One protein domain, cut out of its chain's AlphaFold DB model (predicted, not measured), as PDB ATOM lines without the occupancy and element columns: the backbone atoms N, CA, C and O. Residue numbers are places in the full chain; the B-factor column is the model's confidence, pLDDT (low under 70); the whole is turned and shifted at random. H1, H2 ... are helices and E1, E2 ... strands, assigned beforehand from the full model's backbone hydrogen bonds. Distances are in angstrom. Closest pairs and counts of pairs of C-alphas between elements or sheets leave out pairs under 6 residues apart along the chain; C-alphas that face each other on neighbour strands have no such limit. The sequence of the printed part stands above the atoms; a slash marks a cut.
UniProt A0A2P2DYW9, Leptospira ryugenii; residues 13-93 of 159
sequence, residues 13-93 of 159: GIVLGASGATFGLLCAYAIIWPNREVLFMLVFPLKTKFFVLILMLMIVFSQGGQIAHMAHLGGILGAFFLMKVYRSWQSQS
ATOM      1  N   GLY A  13     270.970 223.072 274.228       49.25
ATOM      2  CA  GLY A  13     269.893 223.858 273.666       49.25
ATOM      3  C   GLY A  13     270.135 223.913 272.172       49.25
ATOM      4  O   GLY A  13     271.117 224.502 271.726       49.25
ATOM      5  N   ILE A  14     269.258 223.301 271.383       46.28
ATOM      6  CA  ILE A  14     269.205 223.590 269.958       46.28
ATOM      7  C   ILE A  14     268.918 225.093 269.853       46.28
ATOM      8  O   ILE A  14     267.775 225.525 269.993       46.28
ATOM      9  N   VAL A  15     269.948 225.912 269.643       49.19
ATOM     10  CA  VAL A  15     269.757 227.305 269.249       49.19
ATOM     11  C   VAL A  15     269.298 227.246 267.799       49.19
ATOM     12  O   VAL A  15     270.088 227.332 266.862       49.19
ATOM     13  N   LEU A  16     268.000 227.003 267.607       50.78
ATOM     14  CA  LEU A  16     267.323 227.133 266.325       50.78
ATOM     15  C   LEU A  16     267.379 228.613 265.936       50.78
ATOM     16  O   LEU A  16     266.450 229.379 266.170       50.78
ATOM     17  N   GLY A  17     268.486 229.017 265.310       55.97
ATOM     18  CA  GLY A  17     268.703 230.346 264.730       55.97
ATOM     19  C   GLY A  17     267.766 230.685 263.563       55.97
ATOM     20  O   GLY A  17     267.990 231.673 262.867       55.97
ATOM     21  N   ALA A  18     266.709 229.895 263.346       63.38
ATOM     22  CA  ALA A  18     265.649 230.183 262.390       63.38
ATOM     23  C   ALA A  18     265.004 231.547 262.678       63.38
ATOM     24  O   ALA A  18     264.813 232.331 261.753       63.38
ATOM     25  N   SER A  19     264.759 231.879 263.953       65.88
ATOM     26  CA  SER A  19     264.210 233.187 264.328       65.88
ATOM     27  C   SER A  19     265.145 234.329 263.908       65.88
ATOM     28  O   SER A  19     264.716 235.249 263.215       65.88
ATOM     29  N   GLY A  20     266.444 234.229 264.198       68.25
ATOM     30  CA  GLY A  20     267.444 235.218 263.778       68.25
ATOM     31  C   GLY A  20     267.529 235.388 262.256       68.25
ATOM     32  O   GLY A  20     267.564 236.517 261.766       68.25
ATOM     33  N   ALA A  21     267.483 234.288 261.501       73.50
ATOM     34  CA  ALA A  21     267.462 234.327 260.039       73.50
ATOM     35  C   ALA A  21     266.188 235.000 259.494       73.50
ATOM     36  O   ALA A  21     266.273 235.829 258.586       73.50
ATOM     37  N   THR A  22     265.017 234.710 260.076       79.62
ATOM     38  CA  THR A  22     263.759 235.371 259.690       79.62
ATOM     39  C   THR A  22     263.783 236.870 259.982       79.62
ATOM     40  O   THR A  22     263.387 237.654 259.120       79.62
ATOM     41  N   PHE A  23     264.328 237.303 261.126       75.25
ATOM     42  CA  PHE A  23     264.497 238.730 261.419       75.25
ATOM     43  C   PHE A  23     265.506 239.396 260.491       75.25
ATOM     44  O   PHE A  23     265.245 240.495 260.011       75.25
ATOM     45  N   GLY A  24     266.615 238.727 260.169       75.75
ATOM     46  CA  GLY A  24     267.568 239.210 259.172       75.75
ATOM     47  C   GLY A  24     266.908 239.448 257.811       75.75
ATOM     48  O   GLY A  24     267.110 240.500 257.205       75.75
ATOM     49  N   LEU A  25     266.053 238.520 257.369       82.12
ATOM     50  CA  LEU A  25     265.295 238.645 256.123       82.12
ATOM     51  C   LEU A  25     264.267 239.787 256.177       82.12
ATOM     52  O   LEU A  25     264.182 240.580 255.239       82.12
ATOM     53  N   LEU A  26     263.515 239.911 257.275       83.56
ATOM     54  CA  LEU A  26     262.554 241.002 257.473       83.56
ATOM     55  C   LEU A  26     263.247 242.371 257.505       83.56
ATOM     56  O   LEU A  26     262.780 243.313 256.865       83.56
ATOM     57  N   CYS A  27     264.389 242.478 258.186       79.69
ATOM     58  CA  CYS A  27     265.218 243.681 258.203       79.69
ATOM     59  C   CYS A  27     265.743 244.021 256.805       79.69
ATOM     60  O   CYS A  27     265.640 245.172 256.381       79.69
ATOM     61  N   ALA A  28     266.252 243.034 256.060       80.56
ATOM     62  CA  ALA A  28     266.681 243.226 254.677       80.56
ATOM     63  C   ALA A  28     265.544 243.790 253.814       80.56
ATOM     64  O   ALA A  28     265.714 244.789 253.115       80.56
ATOM     65  N   TYR A  29     264.357 243.195 253.923       85.00
ATOM     66  CA  TYR A  29     263.166 243.635 253.209       85.00
ATOM     67  C   TYR A  29     262.743 245.065 253.593       85.00
ATOM     68  O   TYR A  29     262.451 245.876 252.713       85.00
ATOM     69  N   ALA A  30     262.776 245.411 254.884       84.38
ATOM     70  CA  ALA A  30     262.462 246.758 255.369       84.38
ATOM     71  C   ALA A  30     263.458 247.824 254.898       84.38
ATOM     72  O   ALA A  30     263.058 248.966 254.683       84.38
ATOM     73  N   ILE A  31     264.734 247.469 254.718       80.75
ATOM     74  CA  ILE A  31     265.761 248.381 254.198       80.75
ATOM     75  C   ILE A  31     265.563 248.627 252.699       80.75
ATOM     76  O   ILE A  31     265.663 249.770 252.256       80.75
ATOM     77  N   ILE A  32     265.271 247.579 251.922       84.19
ATOM     78  CA  ILE A  32     265.091 247.696 250.467       84.19
ATOM     79  C   ILE A  32     263.772 248.415 250.138       84.19
ATOM     80  O   ILE A  32     263.737 249.272 249.255       84.19
ATOM     81  N   TRP A  33     262.689 248.117 250.866       89.75
ATOM     82  CA  TRP A  33     261.358 248.686 250.624       89.75
ATOM     83  C   TRP A  33     260.735 249.303 251.891       89.75
ATOM     84  O   TRP A  33     259.697 248.834 252.374       89.75
ATOM     85  N   PRO A  34     261.299 250.408 252.416       84.94
ATOM     86  CA  PRO A  34     260.893 250.980 253.703       84.94
ATOM     87  C   PRO A  34     259.488 251.589 253.698       84.94
ATOM     88  O   PRO A  34     258.846 251.662 254.747       84.94
ATOM     89  N   ASN A  35     259.016 252.047 252.536       89.69
ATOM     90  CA  ASN A  35     257.722 252.716 252.377       89.69
ATOM     91  C   ASN A  35     256.632 251.810 251.791       89.69
ATOM     92  O   ASN A  35     255.521 252.291 251.595       89.69
ATOM     93  N   ARG A  36     256.928 250.535 251.503       91.38
ATOM     94  CA  ARG A  36     255.895 249.586 251.077       91.38
ATOM     95  C   ARG A  36     254.967 249.298 252.255       91.38
ATOM     96  O   ARG A  36     255.423 249.227 253.394       91.38
ATOM     97  N   GLU A  37     253.681 249.164 251.980       90.88
ATOM     98  CA  GLU A  37     252.686 248.843 252.996       90.88
ATOM     99  C   GLU A  37     252.578 247.327 253.162       90.88
ATOM    100  O   GLU A  37     252.526 246.576 252.186       90.88
ATOM    101  N   VAL A  38     252.585 246.887 254.414       88.81
ATOM    102  CA  VAL A  38     252.339 245.510 254.832       88.81
ATOM    103  C   VAL A  38     251.160 245.509 255.792       88.81
ATOM    104  O   VAL A  38     251.038 246.389 256.645       88.81
ATOM    105  N   LEU A  39     250.269 244.534 255.644       88.50
ATOM    106  CA  LEU A  39     249.113 244.400 256.523       88.50
ATOM    107  C   LEU A  39     249.559 243.853 257.879       88.50
ATOM    108  O   LEU A  39     249.962 242.698 258.005       88.50
ATOM    109  N   PHE A  40     249.460 244.686 258.906       83.00
ATOM    110  CA  PHE A  40     249.676 244.294 260.286       83.00
ATOM    111  C   PHE A  40     248.454 243.551 260.814       83.00
ATOM    112  O   PHE A  40     247.346 244.093 260.815       83.00
ATOM    113  N   MET A  41     248.664 242.300 261.239       81.12
ATOM    114  CA  MET A  41     247.611 241.417 261.757       81.12
ATOM    115  C   MET A  41     246.417 241.264 260.795       81.12
ATOM    116  O   MET A  41     245.305 241.006 261.230       81.12
ATOM    117  N   LEU A  42     246.638 241.445 259.486       85.25
ATOM    118  CA  LEU A  42     245.595 241.476 258.446       85.25
ATOM    119  C   LEU A  42     244.559 242.613 258.572       85.25
ATOM    120  O   LEU A  42     243.588 242.611 257.822       85.25
ATOM    121  N   VAL A  43     244.763 243.599 259.455       86.50
ATOM    122  CA  VAL A  43     243.785 244.677 259.705       86.50
ATOM    123  C   VAL A  43     244.296 246.046 259.259       86.50
ATOM    124  O   VAL A  43     243.570 246.781 258.594       86.50
ATOM    125  N   PHE A  44     245.540 246.405 259.591       87.38
ATOM    126  CA  PHE A  44     246.042 247.773 259.396       87.38
ATOM    127  C   PHE A  44     247.233 247.819 258.433       87.38
ATOM    128  O   PHE A  44     248.242 247.165 258.704       87.38
ATOM    129  N   PRO A  45     247.188 248.597 257.336       87.81
ATOM    130  CA  PRO A  45     248.363 248.804 256.499       87.81
ATOM    131  C   PRO A  45     249.398 249.649 257.255       87.81
ATOM    132  O   PRO A  45     249.139 250.783 257.657       87.81
ATOM    133  N   LEU A  46     250.594 249.097 257.461       89.88
ATOM    134  CA  LEU A  46     251.736 249.778 258.068       89.88
ATOM    135  C   LEU A  46     252.917 249.760 257.105       89.88
ATOM    136  O   LEU A  46     253.172 248.768 256.428       89.88
ATOM    137  N   LYS A  47     253.694 250.846 257.068       89.56
ATOM    138  CA  LYS A  47     254.939 250.852 256.286       89.56
ATOM    139  C   LYS A  47     255.910 249.824 256.865       89.56
ATOM    140  O   LYS A  47     256.094 249.781 258.084       89.56
ATOM    141  N   THR A  48     256.589 249.069 256.003       87.12
ATOM    142  CA  THR A  48     257.508 247.984 256.389       87.12
ATOM    143  C   THR A  48     258.532 248.416 257.443       87.12
ATOM    144  O   THR A  48     258.819 247.663 258.371       87.12
ATOM    145  N   LYS A  49     259.043 249.653 257.355       82.31
ATOM    146  CA  LYS A  49     259.990 250.206 258.339       82.31
ATOM    147  C   LYS A  49     259.432 250.256 259.765       82.31
ATOM    148  O   LYS A  49     260.156 249.965 260.708       82.31
ATOM    149  N   PHE A  50     258.154 250.605 259.921       84.88
ATOM    150  CA  PHE A  50     257.497 250.666 261.226       84.88
ATOM    151  C   PHE A  50     257.105 249.272 261.700       84.88
ATOM    152  O   PHE A  50     257.308 248.955 262.864       84.88
ATOM    153  N   PHE A  51     256.629 248.422 260.789       86.44
ATOM    154  CA  PHE A  51     256.290 247.033 261.087       86.44
ATOM    155  C   PHE A  51     257.470 246.267 261.702       86.44
ATOM    156  O   PHE A  51     257.354 245.720 262.796       86.44
ATOM    157  N   VAL A  52     258.632 246.285 261.043       84.75
ATOM    158  CA  VAL A  52     259.818 245.563 261.528       84.75
ATOM    159  C   VAL A  52     260.381 246.188 262.807       84.75
ATOM    160  O   VAL A  52     260.814 245.459 263.697       84.75
ATOM    161  N   LEU A  53     260.318 247.516 262.947       81.69
ATOM    162  CA  LEU A  53     260.749 248.205 264.166       81.69
ATOM    163  C   LEU A  53     259.877 247.833 265.370       81.69
ATOM    164  O   LEU A  53     260.416 247.532 266.430       81.69
ATOM    165  N   ILE A  54     258.550 247.804 265.207       81.12
ATOM    166  CA  ILE A  54     257.611 247.404 266.263       81.12
ATOM    167  C   ILE A  54     257.827 245.939 266.645       81.12
ATOM    168  O   ILE A  54     257.880 245.637 267.832       81.12
ATOM    169  N   LEU A  55     258.003 245.039 265.669       79.88
ATOM    170  CA  LEU A  55     258.290 243.630 265.947       79.88
ATOM    171  C   LEU A  55     259.581 243.460 266.752       79.88
ATOM    172  O   LEU A  55     259.581 242.745 267.749       79.88
ATOM    173  N   MET A  56     260.654 244.152 266.364       74.38
ATOM    174  CA  MET A  56     261.912 244.147 267.116       74.38
ATOM    175  C   MET A  56     261.706 244.668 268.540       74.38
ATOM    176  O   MET A  56     262.139 244.035 269.496       74.38
ATOM    177  N   LEU A  57     260.997 245.786 268.695       73.00
ATOM    178  CA  LEU A  57     260.759 246.412 269.992       73.00
ATOM    179  C   LEU A  57     259.884 245.540 270.912       73.00
ATOM    180  O   LEU A  57     260.162 245.412 272.100       73.00
ATOM    181  N   MET A  58     258.856 244.895 270.362       71.56
ATOM    182  CA  MET A  58     257.977 243.976 271.086       71.56
ATOM    183  C   MET A  58     258.754 242.787 271.655       71.56
ATOM    184  O   MET A  58     258.493 242.362 272.775       71.56
ATOM    185  N   ILE A  59     259.735 242.275 270.914       67.94
ATOM    186  CA  ILE A  59     260.577 241.163 271.368       67.94
ATOM    187  C   ILE A  59     261.554 241.637 272.446       67.94
ATOM    188  O   ILE A  59     261.743 240.921 273.427       67.94
ATOM    189  N   VAL A  60     262.092 242.858 272.317       64.25
ATOM    190  CA  VAL A  60     262.941 243.503 273.338       64.25
ATOM    191  C   VAL A  60     262.217 243.636 274.675       64.25
ATOM    192  O   VAL A  60     262.824 243.388 275.713       64.25
ATOM    193  N   PHE A  61     260.938 244.016 274.658       66.88
ATOM    194  CA  PHE A  61     260.145 244.202 275.876       66.88
ATOM    195  C   PHE A  61     259.397 242.945 276.338       66.88
ATOM    196  O   PHE A  61     258.900 242.914 277.464       66.88
ATOM    197  N   SER A  62     259.319 241.898 275.511       65.50
ATOM    198  CA  SER A  62     258.839 240.594 275.965       65.50
ATOM    199  C   SER A  62     259.862 240.000 276.934       65.50
ATOM    200  O   SER A  62     261.063 240.073 276.682       65.50
ATOM    201  N   GLN A  63     259.410 239.421 278.050       55.75
ATOM    202  CA  GLN A  63     260.276 238.857 279.096       55.75
ATOM    203  C   GLN A  63     260.973 237.547 278.668       55.75
ATOM    204  O   GLN A  63     260.879 236.519 279.335       55.75
ATOM    205  N   GLY A  64     261.655 237.549 277.525       55.19
ATOM    206  CA  GLY A  64     262.533 236.468 277.105       55.19
ATOM    207  C   GLY A  64     263.862 236.573 277.847       55.19
ATOM    208  O   GLY A  64     264.480 237.631 277.849       55.19
ATOM    209  N   GLY A  65     264.306 235.481 278.480       59.19
ATOM    210  CA  GLY A  65     265.588 235.416 279.194       59.19
ATOM    211  C   GLY A  65     266.811 235.717 278.311       59.19
ATOM    212  O   GLY A  65     266.682 236.075 277.146       59.19
ATOM    213  N   GLN A  66     268.027 235.519 278.838       57.00
ATOM    214  CA  GLN A  66     269.311 235.939 278.229       57.00
ATOM    215  C   GLN A  66     269.493 235.651 276.717       57.00
ATOM    216  O   GLN A  66     270.190 236.386 276.018       57.00
ATOM    217  N   ILE A  67     268.821 234.627 276.190       55.84
ATOM    218  CA  ILE A  67     268.774 234.258 274.768       55.84
ATOM    219  C   ILE A  67     268.151 235.369 273.894       55.84
ATOM    220  O   ILE A  67     268.629 235.618 272.786       55.84
ATOM    221  N   ALA A  68     267.132 236.081 274.387       57.09
ATOM    222  CA  ALA A  68     266.490 237.183 273.674       57.09
ATOM    223  C   ALA A  68     267.460 238.355 273.465       57.09
ATOM    224  O   ALA A  68     267.565 238.885 272.361       57.09
ATOM    225  N   HIS A  69     268.255 238.714 274.477       56.56
ATOM    226  CA  HIS A  69     269.267 239.771 274.358       56.56
ATOM    227  C   HIS A  69     270.346 239.451 273.310       56.56
ATOM    228  O   HIS A  69     270.746 240.334 272.550       56.56
ATOM    229  N   MET A  70     270.766 238.186 273.211       58.81
ATOM    230  CA  MET A  70     271.743 237.748 272.207       58.81
ATOM    231  C   MET A  70     271.169 237.775 270.781       58.81
ATOM    232  O   MET A  70     271.868 238.159 269.842       58.81
ATOM    233  N   ALA A  71     269.883 237.453 270.607       63.00
ATOM    234  CA  ALA A  71     269.200 237.571 269.318       63.00
ATOM    235  C   ALA A  71     269.094 239.034 268.842       63.00
ATOM    236  O   ALA A  71     269.277 239.305 267.653       63.00
ATOM    237  N   HIS A  72     268.882 239.988 269.757       61.41
ATOM    238  CA  HIS A  72     268.866 241.420 269.432       61.41
ATOM    239  C   HIS A  72     270.226 241.930 268.945       61.41
ATOM    240  O   HIS A  72     270.300 242.611 267.920       61.41
ATOM    241  N   LEU A  73     271.309 241.556 269.632       67.62
ATOM    242  CA  LEU A  73     272.677 241.860 269.201       67.62
ATOM    243  C   LEU A  73     272.974 241.271 267.817       67.62
ATOM    244  O   LEU A  73     273.499 241.970 266.951       67.62
ATOM    245  N   GLY A  74     272.566 240.021 267.581       67.06
ATOM    246  CA  GLY A  74     272.693 239.370 266.276       67.06
ATOM    247  C   GLY A  74     271.927 240.097 265.167       67.06
ATOM    248  O   GLY A  74     272.465 240.288 264.077       67.06
ATOM    249  N   GLY A  75     270.709 240.568 265.445       66.81
ATOM    250  CA  GLY A  75     269.897 241.334 264.496       66.81
ATOM    251  C   GLY A  75     270.502 242.696 264.143       66.81
ATOM    252  O   GLY A  75     270.566 243.052 262.965       66.81
ATOM    253  N   ILE A  76     271.003 243.439 265.137       70.75
ATOM    254  CA  ILE A  76     271.654 244.745 264.930       70.75
ATOM    255  C   ILE A  76     272.956 244.580 264.135       70.75
ATOM    256  O   ILE A  76     273.183 245.300 263.161       70.75
ATOM    257  N   LEU A  77     273.790 243.603 264.505       74.38
ATOM    258  CA  LEU A  77     275.033 243.305 263.790       74.38
ATOM    259  C   LEU A  77     274.764 242.806 262.366       74.38
ATOM    260  O   LEU A  77     275.444 243.227 261.430       74.38
ATOM    261  N   GLY A  78     273.739 241.971 262.186       73.81
ATOM    262  CA  GLY A  78     273.293 241.499 260.877       73.81
ATOM    263  C   GLY A  78     272.825 242.644 259.979       73.81
ATOM    264  O   GLY A  78     273.250 242.730 258.827       73.81
ATOM    265  N   ALA A  79     272.025 243.573 260.508       68.38
ATOM    266  CA  ALA A  79     271.578 244.758 259.777       68.38
ATOM    267  C   ALA A  79     272.747 245.689 259.405       68.38
ATOM    268  O   ALA A  79     272.824 246.165 258.270       68.38
ATOM    269  N   PHE A  80     273.692 245.903 260.327       77.56
ATOM    270  CA  PHE A  80     274.900 246.691 260.070       77.56
ATOM    271  C   PHE A  80     275.760 246.076 258.957       77.56
ATOM    272  O   PHE A  80     276.172 246.772 258.023       77.56
ATOM    273  N   PHE A  81     276.000 244.762 259.015       78.00
ATOM    274  CA  PHE A  81     276.787 244.062 258.004       78.00
ATOM    275  C   PHE A  81     276.089 244.072 256.640       78.00
ATOM    276  O   PHE A  81     276.710 244.406 255.632       78.00
ATOM    277  N   LEU A  82     274.782 243.802 256.611       77.12
ATOM    278  CA  LEU A  82     273.985 243.843 255.390       77.12
ATOM    279  C   LEU A  82     274.017 245.231 254.736       77.12
ATOM    280  O   LEU A  82     274.203 245.328 253.526       77.12
ATOM    281  N   MET A  83     273.906 246.309 255.519       77.38
ATOM    282  CA  MET A  83     273.996 247.674 254.996       77.38
ATOM    283  C   MET A  83     275.378 247.967 254.399       77.38
ATOM    284  O   MET A  83     275.476 248.616 253.353       77.38
ATOM    285  N   LYS A  84     276.450 247.465 255.024       76.62
ATOM    286  CA  LYS A  84     277.816 247.601 254.506       76.62
ATOM    287  C   LYS A  84     277.986 246.870 253.172       76.62
ATOM    288  O   LYS A  84     278.527 247.453 252.233       76.62
ATOM    289  N   VAL A  85     277.476 245.641 253.063       79.75
ATOM    290  CA  VAL A  85     277.505 244.863 251.814       79.75
ATOM    291  C   VAL A  85     276.661 245.534 250.731       79.75
ATOM    292  O   VAL A  85     277.155 245.758 249.628       79.75
ATOM    293  N   TYR A  86     275.431 245.938 251.051       78.25
ATOM    294  CA  TYR A  86     274.531 246.605 250.110       78.25
ATOM    295  C   TYR A  86     275.138 247.898 249.554       78.25
ATOM    296  O   TYR A  86     275.160 248.112 248.344       78.25
ATOM    297  N   ARG A  87     275.715 248.743 250.417       74.25
ATOM    298  CA  ARG A  87     276.360 249.996 250.001       74.25
ATOM    299  C   ARG A  87     277.622 249.757 249.171       74.25
ATOM    300  O   ARG A  87     277.873 250.516 248.237       74.25
ATOM    301  N   SER A  88     278.386 248.705 249.471       70.50
ATOM    302  CA  SER A  88     279.516 248.280 248.635       70.50
ATOM    303  C   SER A  88     279.047 247.862 247.241       70.50
ATOM    304  O   SER A  88     279.600 248.323 246.246       70.50
ATOM    305  N   TRP A  89     277.987 247.055 247.164       67.50
ATOM    306  CA  TRP A  89     277.426 246.560 245.908       67.50
ATOM    307  C   TRP A  89     276.827 247.696 245.059       67.50
ATOM    308  O   TRP A  89     277.116 247.809 243.869       67.50
ATOM    309  N   GLN A  90     276.101 248.627 245.688       68.94
ATOM    310  CA  GLN A  90     275.580 249.843 245.049       68.94
ATOM    311  C   GLN A  90     276.710 250.756 244.541       68.94
ATOM    312  O   GLN A  90     276.636 251.296 243.439       68.94
ATOM    313  N   SER A  91     277.787 250.928 245.319       61.66
ATOM    314  CA  SER A  91     278.936 251.754 244.918       61.66
ATOM    315  C   SER A  91     279.715 251.157 243.739       61.66
ATOM    316  O   SER A  91     280.451 251.883 243.068       61.66
ATOM    317  N   GLN A  92     279.555 249.861 243.477       58.53
ATOM    318  CA  GLN A  92     280.160 249.169 242.343       58.53
ATOM    319  C   GLN A  92     279.355 249.359 241.047       58.53
ATOM    320  O   GLN A  92     279.895 249.162 239.962       58.53
ATOM    321  N   SER A  93     278.117 249.874 241.125       55.50
ATOM    322  CA  SER A  93     277.313 250.281 239.962       55.50
ATOM    323  C   SER A  93     277.685 251.678 239.423       55.50
ATOM    324  O   SER A  93     276.857 252.382 238.833       55.50
TER     325      SER A  93
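This is residues 13 to 93 of the 159 residues of a protein of Leptospira ryugenii (UniProt A0A2P2DYW9). What does the model look like? Three helices form a loose up-and-down bundle, each running against the one before it, with long H3 reaching past the other two at its last residues, 87 to 92, which stick out with residue 93. A small hairpin of two strands, E1 and E2, sits at the beginning of H2, near its residues 48 to 52, and is apart from H3. What is it made of? The printed part has 81 residues with three named helices and two named strands, in the order H1, E1, E2, H2, H3; the sheet E1 - E2 is antiparallel and the class is mostly helix. How large is it? It is only just loose, close to compact, with a radius of gyration of the C-alphas of 14.1 A and spans of 43 by 33 by 18 A.

How is the sheet paired? E1, residues 37 to 40, and E2, residues 44 to 47, are antiparallel neighbours and a hairpin, with N 38 and O 46 at 2.8 A and N 46 and O 38 at 2.9 A, within hydrogen-bond range. What comes nearest to it? H2, residues 48 to 61, follows E2 directly; its closest C-alphas to E1 are those of Thr 48 and Val 38, 5.9 A apart. How do the helices meet? H1, residues 18 to 32, touches H2 with residues 26 to 31 alone, closest at the C-alphas of Ala 30 and Lys 49, 5.2 A, opposite ways at a shallow tilt of 34.9 degrees, only just short of steep. H3, residues 66 to 92, touches H1 the same way at a steep tilt of 38 degrees, closest at the C-alphas of Gly 24 and Gly 75, 6.2 A. H2 and H3, a helical hairpin, touch opposite ways at a shallow tilt of 26 degrees, closest at the C-alphas of Val 60 and Ala 68, 7.3 A. Are the helix backbones complete? In H1, H2 and H3 every O i to N i+4 pair is within hydrogen-bond range.

How long are the elements? E1 measures 9.1 A from first to last C-alpha and E2 9.9 A, while H2 measures 20.0 A, H1 21.2 A and H3 39.8 A. Where are the anchor points? H1 begins at C-alpha 18 (265.649, 230.183, 262.390), E1 at C-alpha 37 (252.686, 248.843, 252.996), and H3 ends at C-alpha 92 (280.160, 249.169, 242.343).

What are the farthest points? The two C-alphas farthest apart are those of Gln 63 and Ser 93, 44.2 A. Is anything cut or loosely joined? The printed part has no cut, its four links are tight, and residues 61 to 66 stand free. Where is confidence low? The mean pLDDT of the printed part is 73.5, and it is under 70 at residues 13 to 20, 59 to 75, 79 and 89 to 93.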